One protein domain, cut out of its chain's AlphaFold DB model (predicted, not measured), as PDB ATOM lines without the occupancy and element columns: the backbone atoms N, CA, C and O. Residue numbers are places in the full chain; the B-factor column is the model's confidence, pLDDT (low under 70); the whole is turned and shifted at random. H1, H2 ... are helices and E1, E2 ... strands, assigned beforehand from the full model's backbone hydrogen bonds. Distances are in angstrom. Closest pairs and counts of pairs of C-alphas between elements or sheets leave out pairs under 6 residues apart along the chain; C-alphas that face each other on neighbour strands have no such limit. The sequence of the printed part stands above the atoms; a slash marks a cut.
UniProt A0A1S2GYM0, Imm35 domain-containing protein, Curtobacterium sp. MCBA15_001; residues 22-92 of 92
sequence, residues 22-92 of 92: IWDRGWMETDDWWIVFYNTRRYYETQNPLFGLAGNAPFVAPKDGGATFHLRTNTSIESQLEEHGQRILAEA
ATOM      1  N   ILE A  22     -34.399 -20.620 -40.051       44.06
ATOM      2  CA  ILE A  22     -34.743 -22.017 -40.177       44.06
ATOM      3  C   ILE A  22     -33.491 -22.693 -40.749       44.06
ATOM      4  O   ILE A  22     -33.195 -22.567 -41.934       44.06
ATOM      5  N   TRP A  23     -32.755 -23.411 -39.896       47.25
ATOM      6  CA  TRP A  23     -31.658 -24.331 -40.248       47.25
ATOM      7  C   TRP A  23     -32.185 -25.602 -40.950       47.25
ATOM      8  O   TRP A  23     -31.620 -26.687 -40.848       47.25
ATOM      9  N   ASP A  24     -33.317 -25.461 -41.627       46.09
ATOM     10  CA  ASP A  24     -34.181 -26.500 -42.163       46.09
ATOM     11  C   ASP A  24     -34.428 -26.093 -43.639       46.09
ATOM     12  O   ASP A  24     -35.179 -25.167 -43.921       46.09
ATOM     13  N   ARG A  25     -33.809 -26.654 -44.672       61.16
ATOM     14  CA  ARG A  25     -32.947 -27.824 -44.782       61.16
ATOM     15  C   ARG A  25     -32.112 -27.696 -46.052       61.16
ATOM     16  O   ARG A  25     -32.422 -26.926 -46.962       61.16
ATOM     17  N   GLY A  26     -31.035 -28.452 -46.058       72.75
ATOM     18  CA  GLY A  26     -29.948 -28.401 -47.001       72.75
ATOM     19  C   GLY A  26     -28.690 -28.655 -46.202       72.75
ATOM     20  O   GLY A  26     -27.973 -27.724 -45.831       72.75
ATOM     21  N   TRP A  27     -28.427 -29.920 -45.920       85.06
ATOM     22  CA  TRP A  27     -27.088 -30.351 -45.555       85.06
ATOM     23  C   TRP A  27     -26.739 -31.596 -46.347       85.06
ATOM     24  O   TRP A  27     -27.615 -32.365 -46.731       85.06
ATOM     25  N   MET A  28     -25.450 -31.769 -46.601       90.00
ATOM     26  CA  MET A  28     -24.909 -32.992 -47.173       90.00
ATOM     27  C   MET A  28     -23.748 -33.452 -46.313       90.00
ATOM     28  O   MET A  28     -22.915 -32.658 -45.875       90.00
ATOM     29  N   GLU A  29     -23.685 -34.749 -46.087       94.06
ATOM     30  CA  GLU A  29     -22.509 -35.414 -45.566       94.06
ATOM     31  C   GLU A  29     -21.878 -36.216 -46.695       94.06
ATOM     32  O   GLU A  29     -22.556 -36.990 -47.373       94.06
ATOM     33  N   THR A  30     -20.577 -36.041 -46.886       95.75
ATOM     34  CA  THR A  30     -19.778 -36.820 -47.830       95.75
ATOM     35  C   THR A  30     -18.754 -37.667 -47.087       95.75
ATOM     36  O   THR A  30     -18.702 -37.641 -45.855       95.75
ATOM     37  N   ASP A  31     -17.937 -38.431 -47.813       96.38
ATOM     38  CA  ASP A  31     -16.833 -39.191 -47.216       96.38
ATOM     39  C   ASP A  31     -15.950 -38.296 -46.318       96.38
ATOM     40  O   ASP A  31     -15.747 -38.638 -45.150       96.38
ATOM     41  N   ASP A  32     -15.554 -37.105 -46.791       97.06
ATOM     42  CA  ASP A  32     -14.608 -36.247 -46.064       97.06
ATOM     43  C   ASP A  32     -15.217 -34.980 -45.452       97.06
ATOM     44  O   ASP A  32     -14.570 -34.354 -44.611       97.06
ATOM     45  N   TRP A  33     -16.430 -34.568 -45.838       96.69
ATOM     46  CA  TRP A  33     -16.967 -33.243 -45.507       96.69
ATOM     47  C   TRP A  33     -18.366 -33.280 -44.891       96.69
ATOM     48  O   TRP A  33     -19.189 -34.148 -45.186       96.69
ATOM     49  N   TRP A  34     -18.657 -32.264 -44.080       92.38
ATOM     50  CA  TRP A  34     -20.021 -31.806 -43.819       92.38
ATOM     51  C   TRP A  34     -20.261 -30.495 -44.557       92.38
ATOM     52  O   TRP A  34     -19.439 -29.578 -44.486       92.38
ATOM     53  N   ILE A  35     -21.384 -30.406 -45.259       90.62
ATOM     54  CA  ILE A  35     -21.729 -29.283 -46.125       90.62
ATOM     55  C   ILE A  35     -23.056 -28.702 -45.666       90.62
ATOM     56  O   ILE A  35     -24.037 -29.426 -45.515       90.62
ATOM     57  N   VAL A  36     -23.086 -27.388 -45.474       86.38
ATOM     58  CA  VAL A  36     -24.282 -26.651 -45.067       86.38
ATOM     59  C   VAL A  36     -24.679 -25.690 -46.177       86.38
ATOM     60  O   VAL A  36     -23.868 -24.888 -46.650       86.38
ATOM     61  N   PHE A  37     -25.947 -25.759 -46.572       81.00
ATOM     62  CA  PHE A  37     -26.563 -24.834 -47.509       81.00
ATOM     63  C   PHE A  37     -27.422 -23.853 -46.719       81.00
ATOM     64  O   PHE A  37     -28.239 -24.249 -45.892       81.00
ATOM     65  N   TYR A  38     -27.247 -22.562 -46.976       72.25
ATOM     66  CA  TYR A  38     -28.009 -21.513 -46.306       72.25
ATOM     67  C   TYR A  38     -28.789 -20.675 -47.319       72.25
ATOM     68  O   TYR A  38     -28.240 -20.020 -48.207       72.25
ATOM     69  N   ASN A  39     -30.108 -20.661 -47.176       71.12
ATOM     70  CA  ASN A  39     -30.969 -19.838 -48.011       71.12
ATOM     71  C   ASN A  39     -32.124 -19.243 -47.203       71.12
ATOM     72  O   ASN A  39     -32.351 -19.629 -46.057       71.12
ATOM     73  N   THR A  40     -32.848 -18.273 -47.768       67.75
ATOM     74  CA  THR A  40     -34.020 -17.736 -47.069       67.75
ATOM     75  C   THR A  40     -35.145 -18.769 -47.051       67.75
ATOM     76  O   THR A  40     -35.377 -19.475 -48.031       67.75
ATOM     77  N   ARG A  41     -35.930 -18.797 -45.970       67.69
ATOM     78  CA  ARG A  41     -37.187 -19.562 -45.902       67.69
ATOM     79  C   ARG A  41     -38.067 -19.346 -47.141       67.69
ATOM     80  O   ARG A  41     -38.596 -20.293 -47.709       67.69
ATOM     81  N   ARG A  42     -38.184 -18.089 -47.585       67.19
ATOM     82  CA  ARG A  42     -39.010 -17.708 -48.736       67.19
ATOM     83  C   ARG A  42     -38.492 -18.309 -50.042       67.19
ATOM     84  O   ARG A  42     -39.301 -18.690 -50.880       67.19
ATOM     85  N   TYR A  43     -37.173 -18.429 -50.209       69.88
ATOM     86  CA  TYR A  43     -36.597 -19.170 -51.328       69.88
ATOM     87  C   TYR A  43     -37.050 -20.630 -51.308       69.88
ATOM     88  O   TYR A  43     -37.530 -21.112 -52.327       69.88
ATOM     89  N   TYR A  44     -36.974 -21.314 -50.164       69.81
ATOM     90  CA  TYR A  44     -37.393 -22.715 -50.070       69.81
ATOM     91  C   TYR A  44     -38.890 -22.908 -50.331       69.81
ATOM     92  O   TYR A  44     -39.273 -23.816 -51.067       69.81
ATOM     93  N   GLU A  45     -39.736 -22.030 -49.790       71.56
ATOM     94  CA  GLU A  45     -41.191 -22.105 -49.962       71.56
ATOM     95  C   GLU A  45     -41.638 -21.816 -51.402       71.56
ATOM     96  O   GLU A  45     -42.594 -22.423 -51.879       71.56
ATOM     97  N   THR A  46     -40.979 -20.888 -52.106       76.69
ATOM     98  CA  THR A  46     -41.446 -20.436 -53.428       76.69
ATOM     99  C   THR A  46     -40.560 -20.868 -54.591       76.69
ATOM    100  O   THR A  46     -40.921 -20.603 -55.735       76.69
ATOM    101  N   GLN A  47     -39.379 -21.428 -54.320       68.62
ATOM    102  CA  GLN A  47     -38.326 -21.732 -55.301       68.62
ATOM    103  C   GLN A  47     -37.987 -20.538 -56.215       68.62
ATOM    104  O   GLN A  47     -37.575 -20.698 -57.362       68.62
ATOM    105  N   ASN A  48     -38.195 -19.308 -55.723       71.94
ATOM    106  CA  ASN A  48     -37.979 -18.104 -56.519       71.94
ATOM    107  C   ASN A  48     -36.544 -17.612 -56.287       71.94
ATOM    108  O   ASN A  48     -36.229 -17.204 -55.165       71.94
ATOM    109  N   PRO A  49     -35.697 -17.577 -57.327       67.00
ATOM    110  CA  PRO A  49     -34.287 -17.227 -57.196       67.00
ATOM    111  C   PRO A  49     -34.047 -15.803 -56.681       67.00
ATOM    112  O   PRO A  49     -32.995 -15.543 -56.108       67.00
ATOM    113  N   LEU A  50     -35.019 -14.889 -56.801       74.88
ATOM    114  CA  LEU A  50     -34.919 -13.528 -56.253       74.88
ATOM    115  C   LEU A  50     -34.943 -13.484 -54.722       74.88
ATOM    116  O   LEU A  50     -34.513 -12.497 -54.133       74.88
ATOM    117  N   PHE A  51     -35.456 -14.534 -54.078       67.25
ATOM    118  CA  PHE A  51     -35.382 -14.692 -52.626       67.25
ATOM    119  C   PHE A  51     -34.163 -15.509 -52.200       67.25
ATOM    120  O   PHE A  51     -33.972 -15.732 -51.004       67.25
ATOM    121  N   GLY A  52     -33.342 -15.946 -53.157       68.81
ATOM    122  CA  GLY A  52     -32.070 -16.590 -52.892       68.81
ATOM    123  C   GLY A  52     -31.120 -15.642 -52.164       68.81
ATOM    124  O   GLY A  52     -31.028 -14.463 -52.511       68.81
ATOM    125  N   LEU A  53     -30.376 -16.138 -51.178       68.06
ATOM    126  CA  LEU A  53     -29.246 -15.387 -50.635       68.06
ATOM    127  C   LEU A  53     -28.122 -15.372 -51.685       68.06
ATOM    128  O   LEU A  53     -27.446 -16.371 -51.923       68.06
ATOM    129  N   ALA A  54     -27.952 -14.244 -52.372       56.06
ATOM    130  CA  ALA A  54     -26.887 -14.081 -53.355       56.06
ATOM    131  C   ALA A  54     -25.509 -14.111 -52.665       56.06
ATOM    132  O   ALA A  54     -25.299 -13.424 -51.670       56.06
ATOM    133  N   GLY A  55     -24.565 -14.891 -53.203       59.84
ATOM    134  CA  GLY A  55     -23.208 -15.023 -52.644       59.84
ATOM    135  C   GLY A  55     -23.047 -16.123 -51.593       59.84
ATOM    136  O   GLY A  55     -21.938 -16.351 -51.117       59.84
ATOM    137  N   ASN A  56     -24.115 -16.853 -51.284       69.31
ATOM    138  CA  ASN A  56     -24.096 -17.927 -50.306       69.31
ATOM    139  C   ASN A  56     -23.625 -19.256 -50.921       69.31
ATOM    140  O   ASN A  56     -24.393 -20.191 -51.136       69.31
ATOM    141  N   ALA A  57     -22.327 -19.323 -51.203       80.38
ATOM    142  CA  ALA A  57     -21.637 -20.570 -51.513       80.38
ATOM    143  C   ALA A  57     -21.879 -21.620 -50.420       80.38
ATOM    144  O   ALA A  57     -21.826 -21.238 -49.256       80.38
ATOM    145  N   PRO A  58     -22.060 -22.913 -50.738       86.69
ATOM    146  CA  PRO A  58     -22.129 -23.957 -49.718       86.69
ATOM    147  C   PRO A  58     -20.909 -23.910 -48.789       86.69
ATOM    148  O   PRO A  58     -19.774 -23.791 -49.259       86.69
ATOM    149  N   PHE A  59     -21.143 -23.985 -47.483       86.62
ATOM    150  CA  PHE A  59     -20.084 -23.954 -46.476       86.62
ATOM    151  C   PHE A  59     -19.644 -25.365 -46.122       86.62
ATOM    152  O   PHE A  59     -20.483 -26.233 -45.900       86.62
ATOM    153  N   VAL A  60     -18.335 -25.577 -46.041       91.88
ATOM    154  CA  VAL A  60     -17.722 -26.887 -45.844       91.88
ATOM    155  C   VAL A  60     -16.926 -26.921 -44.547       91.88
ATOM    156  O   VAL A  60     -16.051 -26.083 -44.309       91.88
ATOM    157  N   ALA A  61     -17.195 -27.950 -43.746       93.06
ATOM    158  CA  ALA A  61     -16.404 -28.351 -42.594       93.06
ATOM    159  C   ALA A  61     -15.703 -29.697 -42.878       93.06
ATOM    160  O   ALA A  61     -16.380 -30.727 -42.961       93.06
ATOM    161  N   PRO A  62     -14.366 -29.710 -43.038       93.81
ATOM    162  CA  PRO A  62     -13.598 -30.943 -43.209       93.81
ATOM    163  C   PRO A  62     -13.623 -31.843 -41.967       93.81
ATOM    164  O   PRO A  62     -13.433 -31.376 -40.842       93.81
ATOM    165  N   LYS A  63     -13.804 -33.151 -42.166       93.81
ATOM    166  CA  LYS A  63     -13.803 -34.160 -41.091       93.81
ATOM    167  C   LYS A  63     -12.411 -34.462 -40.542       93.81
ATOM    168  O   LYS A  63     -12.289 -34.959 -39.425       93.81
ATOM    169  N   ASP A  64     -11.369 -34.148 -41.304       93.00
ATOM    170  CA  ASP A  64      -9.970 -34.283 -40.889       93.00
ATOM    171  C   ASP A  64      -9.522 -33.194 -39.890       93.00
ATOM    172  O   ASP A  64      -8.394 -33.232 -39.398       93.00
ATOM    173  N   GLY A  65     -10.402 -32.239 -39.564       89.81
ATOM    174  CA  GLY A  65     -10.110 -31.115 -38.673       89.81
ATOM    175  C   GLY A  65      -9.404 -29.941 -39.359       89.81
ATOM    176  O   GLY A  65      -8.943 -29.025 -38.676       89.81
ATOM    177  N   GLY A  66      -9.308 -29.957 -40.691       89.06
ATOM    178  CA  GLY A  66      -8.809 -28.848 -41.493       89.06
ATOM    179  C   GLY A  66      -9.665 -27.579 -41.392       89.06
ATOM    180  O   GLY A  66     -10.750 -27.549 -40.810       89.06
ATOM    181  N   ALA A  67      -9.163 -26.490 -41.978       89.19
ATOM    182  CA  ALA A  67      -9.863 -25.211 -41.973       89.19
ATOM    183  C   ALA A  67     -11.156 -25.270 -42.804       89.19
ATOM    184  O   ALA A  67     -11.178 -25.806 -43.911       89.19
ATOM    185  N   THR A  68     -12.221 -24.656 -42.290       88.88
ATOM    186  CA  THR A  68     -13.496 -24.528 -43.001       88.88
ATOM    187  C   THR A  68     -13.369 -23.623 -44.223       88.88
ATOM    188  O   THR A  68     -12.667 -22.607 -44.170       88.88
ATOM    189  N   PHE A  69     -14.098 -23.926 -45.294       90.00
ATOM    190  CA  PHE A  69     -14.065 -23.150 -46.535       90.00
ATOM    191  C   PHE A  69     -15.434 -23.099 -47.217       90.00
ATOM    192  O   PHE A  69     -16.401 -23.694 -46.755       90.00
ATOM    193  N   HIS A  70     -15.520 -22.348 -48.311       90.06
ATOM    194  CA  HIS A  70     -16.730 -22.215 -49.115       90.06
ATOM    195  C   HIS A  70     -16.512 -22.835 -50.492       90.06
ATOM    196  O   HIS A  70     -15.442 -22.674 -51.082       90.06
ATOM    197  N   LEU A  71     -17.540 -23.496 -51.017       89.50
ATOM    198  CA  LEU A  71     -17.585 -23.917 -52.414       89.50
ATOM    199  C   LEU A  71     -17.880 -22.723 -53.338       89.50
ATOM    200  O   LEU A  71     -17.917 -21.566 -52.924       89.50
ATOM    201  N   ARG A  72     -18.031 -22.967 -54.635       86.50
ATOM    202  CA  ARG A  72     -18.335 -21.928 -55.623       86.50
ATOM    203  C   ARG A  72     -19.842 -21.739 -55.754       86.50
ATOM    204  O   ARG A  72     -20.616 -22.680 -55.611       86.50
ATOM    205  N   THR A  73     -20.246 -20.519 -56.093       80.62
ATOM    206  CA  THR A  73     -21.647 -20.155 -56.370       80.62
ATOM    207  C   THR A  73     -22.025 -20.242 -57.850       80.62
ATOM    208  O   THR A  73     -23.199 -20.127 -58.185       80.62
ATOM    209  N   ASN A  74     -21.048 -20.393 -58.751       80.62
ATOM    210  CA  ASN A  74     -21.244 -20.322 -60.205       80.62
ATOM    211  C   ASN A  74     -21.359 -21.692 -60.896       80.62
ATOM    212  O   ASN A  74     -21.486 -21.750 -62.116       80.62
ATOM    213  N   THR A  75     -21.264 -22.778 -60.135       80.81
ATOM    214  CA  THR A  75     -21.310 -24.169 -60.605       80.81
ATOM    215  C   THR A  75     -22.196 -24.971 -59.657       80.81
ATOM    216  O   THR A  75     -22.345 -24.593 -58.492       80.81
ATOM    217  N   SER A  76     -22.834 -26.038 -60.148       83.06
ATOM    218  CA  SER A  76     -23.704 -26.864 -59.302       83.06
ATOM    219  C   SER A  76     -22.898 -27.562 -58.207       83.06
ATOM    220  O   SER A  76     -21.682 -27.711 -58.327       83.06
ATOM    221  N   ILE A  77     -23.550 -27.969 -57.118       85.19
ATOM    222  CA  ILE A  77     -22.854 -28.651 -56.025       85.19
ATOM    223  C   ILE A  77     -22.294 -29.996 -56.492       85.19
ATOM    224  O   ILE A  77     -21.151 -30.316 -56.197       85.19
ATOM    225  N   GLU A  78     -23.056 -30.743 -57.283       87.06
ATOM    226  CA  GLU A  78     -22.725 -32.097 -57.722       87.06
ATOM    227  C   GLU A  78     -21.426 -32.123 -58.529       87.06
ATOM    228  O   GLU A  78     -20.548 -32.934 -58.245       87.06
ATOM    229  N   SER A  79     -21.256 -31.187 -59.471       87.56
ATOM    230  CA  SER A  79     -20.013 -31.067 -60.242       87.56
ATOM    231  C   SER A  79     -18.821 -30.742 -59.349       87.56
ATOM    232  O   SER A  79     -17.727 -31.249 -59.564       87.56
ATOM    233  N   GLN A  80     -19.024 -29.926 -58.313       92.94
ATOM    234  CA  GLN A  80     -17.959 -29.601 -57.369       92.94
ATOM    235  C   GLN A  80     -17.589 -30.806 -56.499       92.94
ATOM    236  O   GLN A  80     -16.406 -31.038 -56.266       92.94
ATOM    237  N   LEU A  81     -18.565 -31.598 -56.049       93.62
ATOM    238  CA  LEU A  81     -18.296 -32.833 -55.308       93.62
ATOM    239  C   LEU A  81     -17.529 -33.841 -56.165       93.62
ATOM    240  O   LEU A  81     -16.541 -34.399 -55.693       93.62
ATOM    241  N   GLU A  82     -17.920 -34.010 -57.429       93.12
ATOM    242  CA  GLU A  82     -17.221 -34.878 -58.378       93.12
ATOM    243  C   GLU A  82     -15.768 -34.428 -58.607       93.12
ATOM    244  O   GLU A  82     -14.850 -35.241 -58.495       93.12
ATOM    245  N   GLU A  83     -15.535 -33.130 -58.839       94.75
ATOM    246  CA  GLU A  83     -14.187 -32.559 -59.004       94.75
ATOM    247  C   GLU A  83     -13.276 -32.817 -57.793       94.75
ATOM    248  O   GLU A  83     -12.062 -32.971 -57.945       94.75
ATOM    249  N   HIS A  84     -13.856 -32.881 -56.595       93.88
ATOM    250  CA  HIS A  84     -13.145 -33.130 -55.345       93.88
ATOM    251  C   HIS A  84     -13.177 -34.598 -54.892       93.88
ATOM    252  O   HIS A  84     -12.725 -34.902 -53.787       93.88
ATOM    253  N   GLY A  85     -13.694 -35.509 -55.727       95.88
ATOM    254  CA  GLY A  85     -13.775 -36.938 -55.419       95.88
ATOM    255  C   GLY A  85     -14.673 -37.266 -54.225       95.88
ATOM    256  O   GLY A  85     -14.505 -38.311 -53.602       95.88
ATOM    257  N   GLN A  86     -15.605 -36.377 -53.885       95.31
ATOM    258  CA  GLN A  86     -16.513 -36.545 -52.762       95.31
ATOM    259  C   GLN A  86     -17.703 -37.416 -53.154       95.31
ATOM    260  O   GLN A  86     -18.354 -37.203 -54.175       95.31
ATOM    261  N   ARG A  87     -18.037 -38.369 -52.287       94.81
ATOM    262  CA  ARG A  87     -19.230 -39.207 -52.418       94.81
ATOM    263  C   ARG A  87     -20.215 -38.870 -51.314       94.81
ATOM    264  O   ARG A  87     -19.825 -38.812 -50.152       94.81
ATOM    265  N   ILE A  88     -21.481 -38.687 -51.677       93.44
ATOM    266  CA  ILE A  88     -22.560 -38.382 -50.730       93.44
ATOM    267  C   ILE A  88     -22.891 -39.632 -49.901       93.44
ATOM    268  O   ILE A  88     -23.061 -40.728 -50.440       93.44
ATOM    269  N   LEU A  89     -22.973 -39.446 -48.587       93.00
ATOM    270  CA  LEU A  89     -23.367 -40.450 -47.600       93.00
ATOM    271  C   LEU A  89     -24.792 -40.219 -47.094       93.00
ATOM    272  O   LEU A  89     -25.530 -41.184 -46.898       93.00
ATOM    273  N   ALA A  90     -25.167 -38.955 -46.879       87.38
ATOM    274  CA  ALA A  90     -26.489 -38.554 -46.411       87.38
ATOM    275  C   ALA A  90     -26.793 -37.096 -46.788       87.38
ATOM    276  O   ALA A  90     -25.876 -36.293 -46.955       87.38
ATOM    277  N   GLU A  91     -28.077 -36.756 -46.893       83.75
ATOM    278  CA  GLU A  91     -28.561 -35.398 -47.157       83.75
ATOM    279  C   GLU A  91     -29.975 -35.187 -46.588       83.75
ATOM    280  O   GLU A  91     -30.692 -36.167 -46.347       83.75
ATOM    281  N   ALA A  92     -30.376 -33.929 -46.355       73.19
ATOM    282  CA  ALA A  92     -31.728 -33.560 -45.910       73.19
ATOM    283  C   ALA A  92     -32.229 -32.239 -46.498       73.19
ATOM    284  O   ALA A  92     -31.393 -31.324 -46.695       73.19
TER     285      ALA A  92
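This is residues 22 to 92 of the 92 residues of the protein "Imm35 domain-containing protein" of Curtobacterium sp. MCBA15_001 (UniProt A0A1S2GYM0). A small antiparallel sheet, ordered E3, E2, E1, E4, is grazed by H2, while H1 lies off it at the far end. The 71-residue printed part has two named helices and four named strands, E1, E2, H1, E3, H2, E4. It is mixed, under half in named elements, and compact, radius of gyration of the C-alphas 12.5 A, spans 35 by 23 by 20 A.

Find the hairpin of E1, residues 27 to 30, and E2, residues 33 to 36: N 30 and O 33 are 2.9 A apart. E3, residues 59 to 62, neighbours E2, with N 36 to O 59 2.9 A. E4, residues 88 to 91, neighbours E1, with N 29 to O 90 2.8 A. H2, residues 77 to 83, only grazes the sheet; H1, residues 41 to 46, is not on it. In both, every O i to N i+4 pair is within hydrogen-bond range.

From C-alpha 27, (-27.088, -30.351, -45.555), E1 runs 10.0 A. E4 ends at C-alpha 91, (-28.561, -35.398, -47.157).

The printed part has no cut; links H1 to E3 and E3 to H2 are long. Low pLDDT, under 70, includes residues 51 to 56.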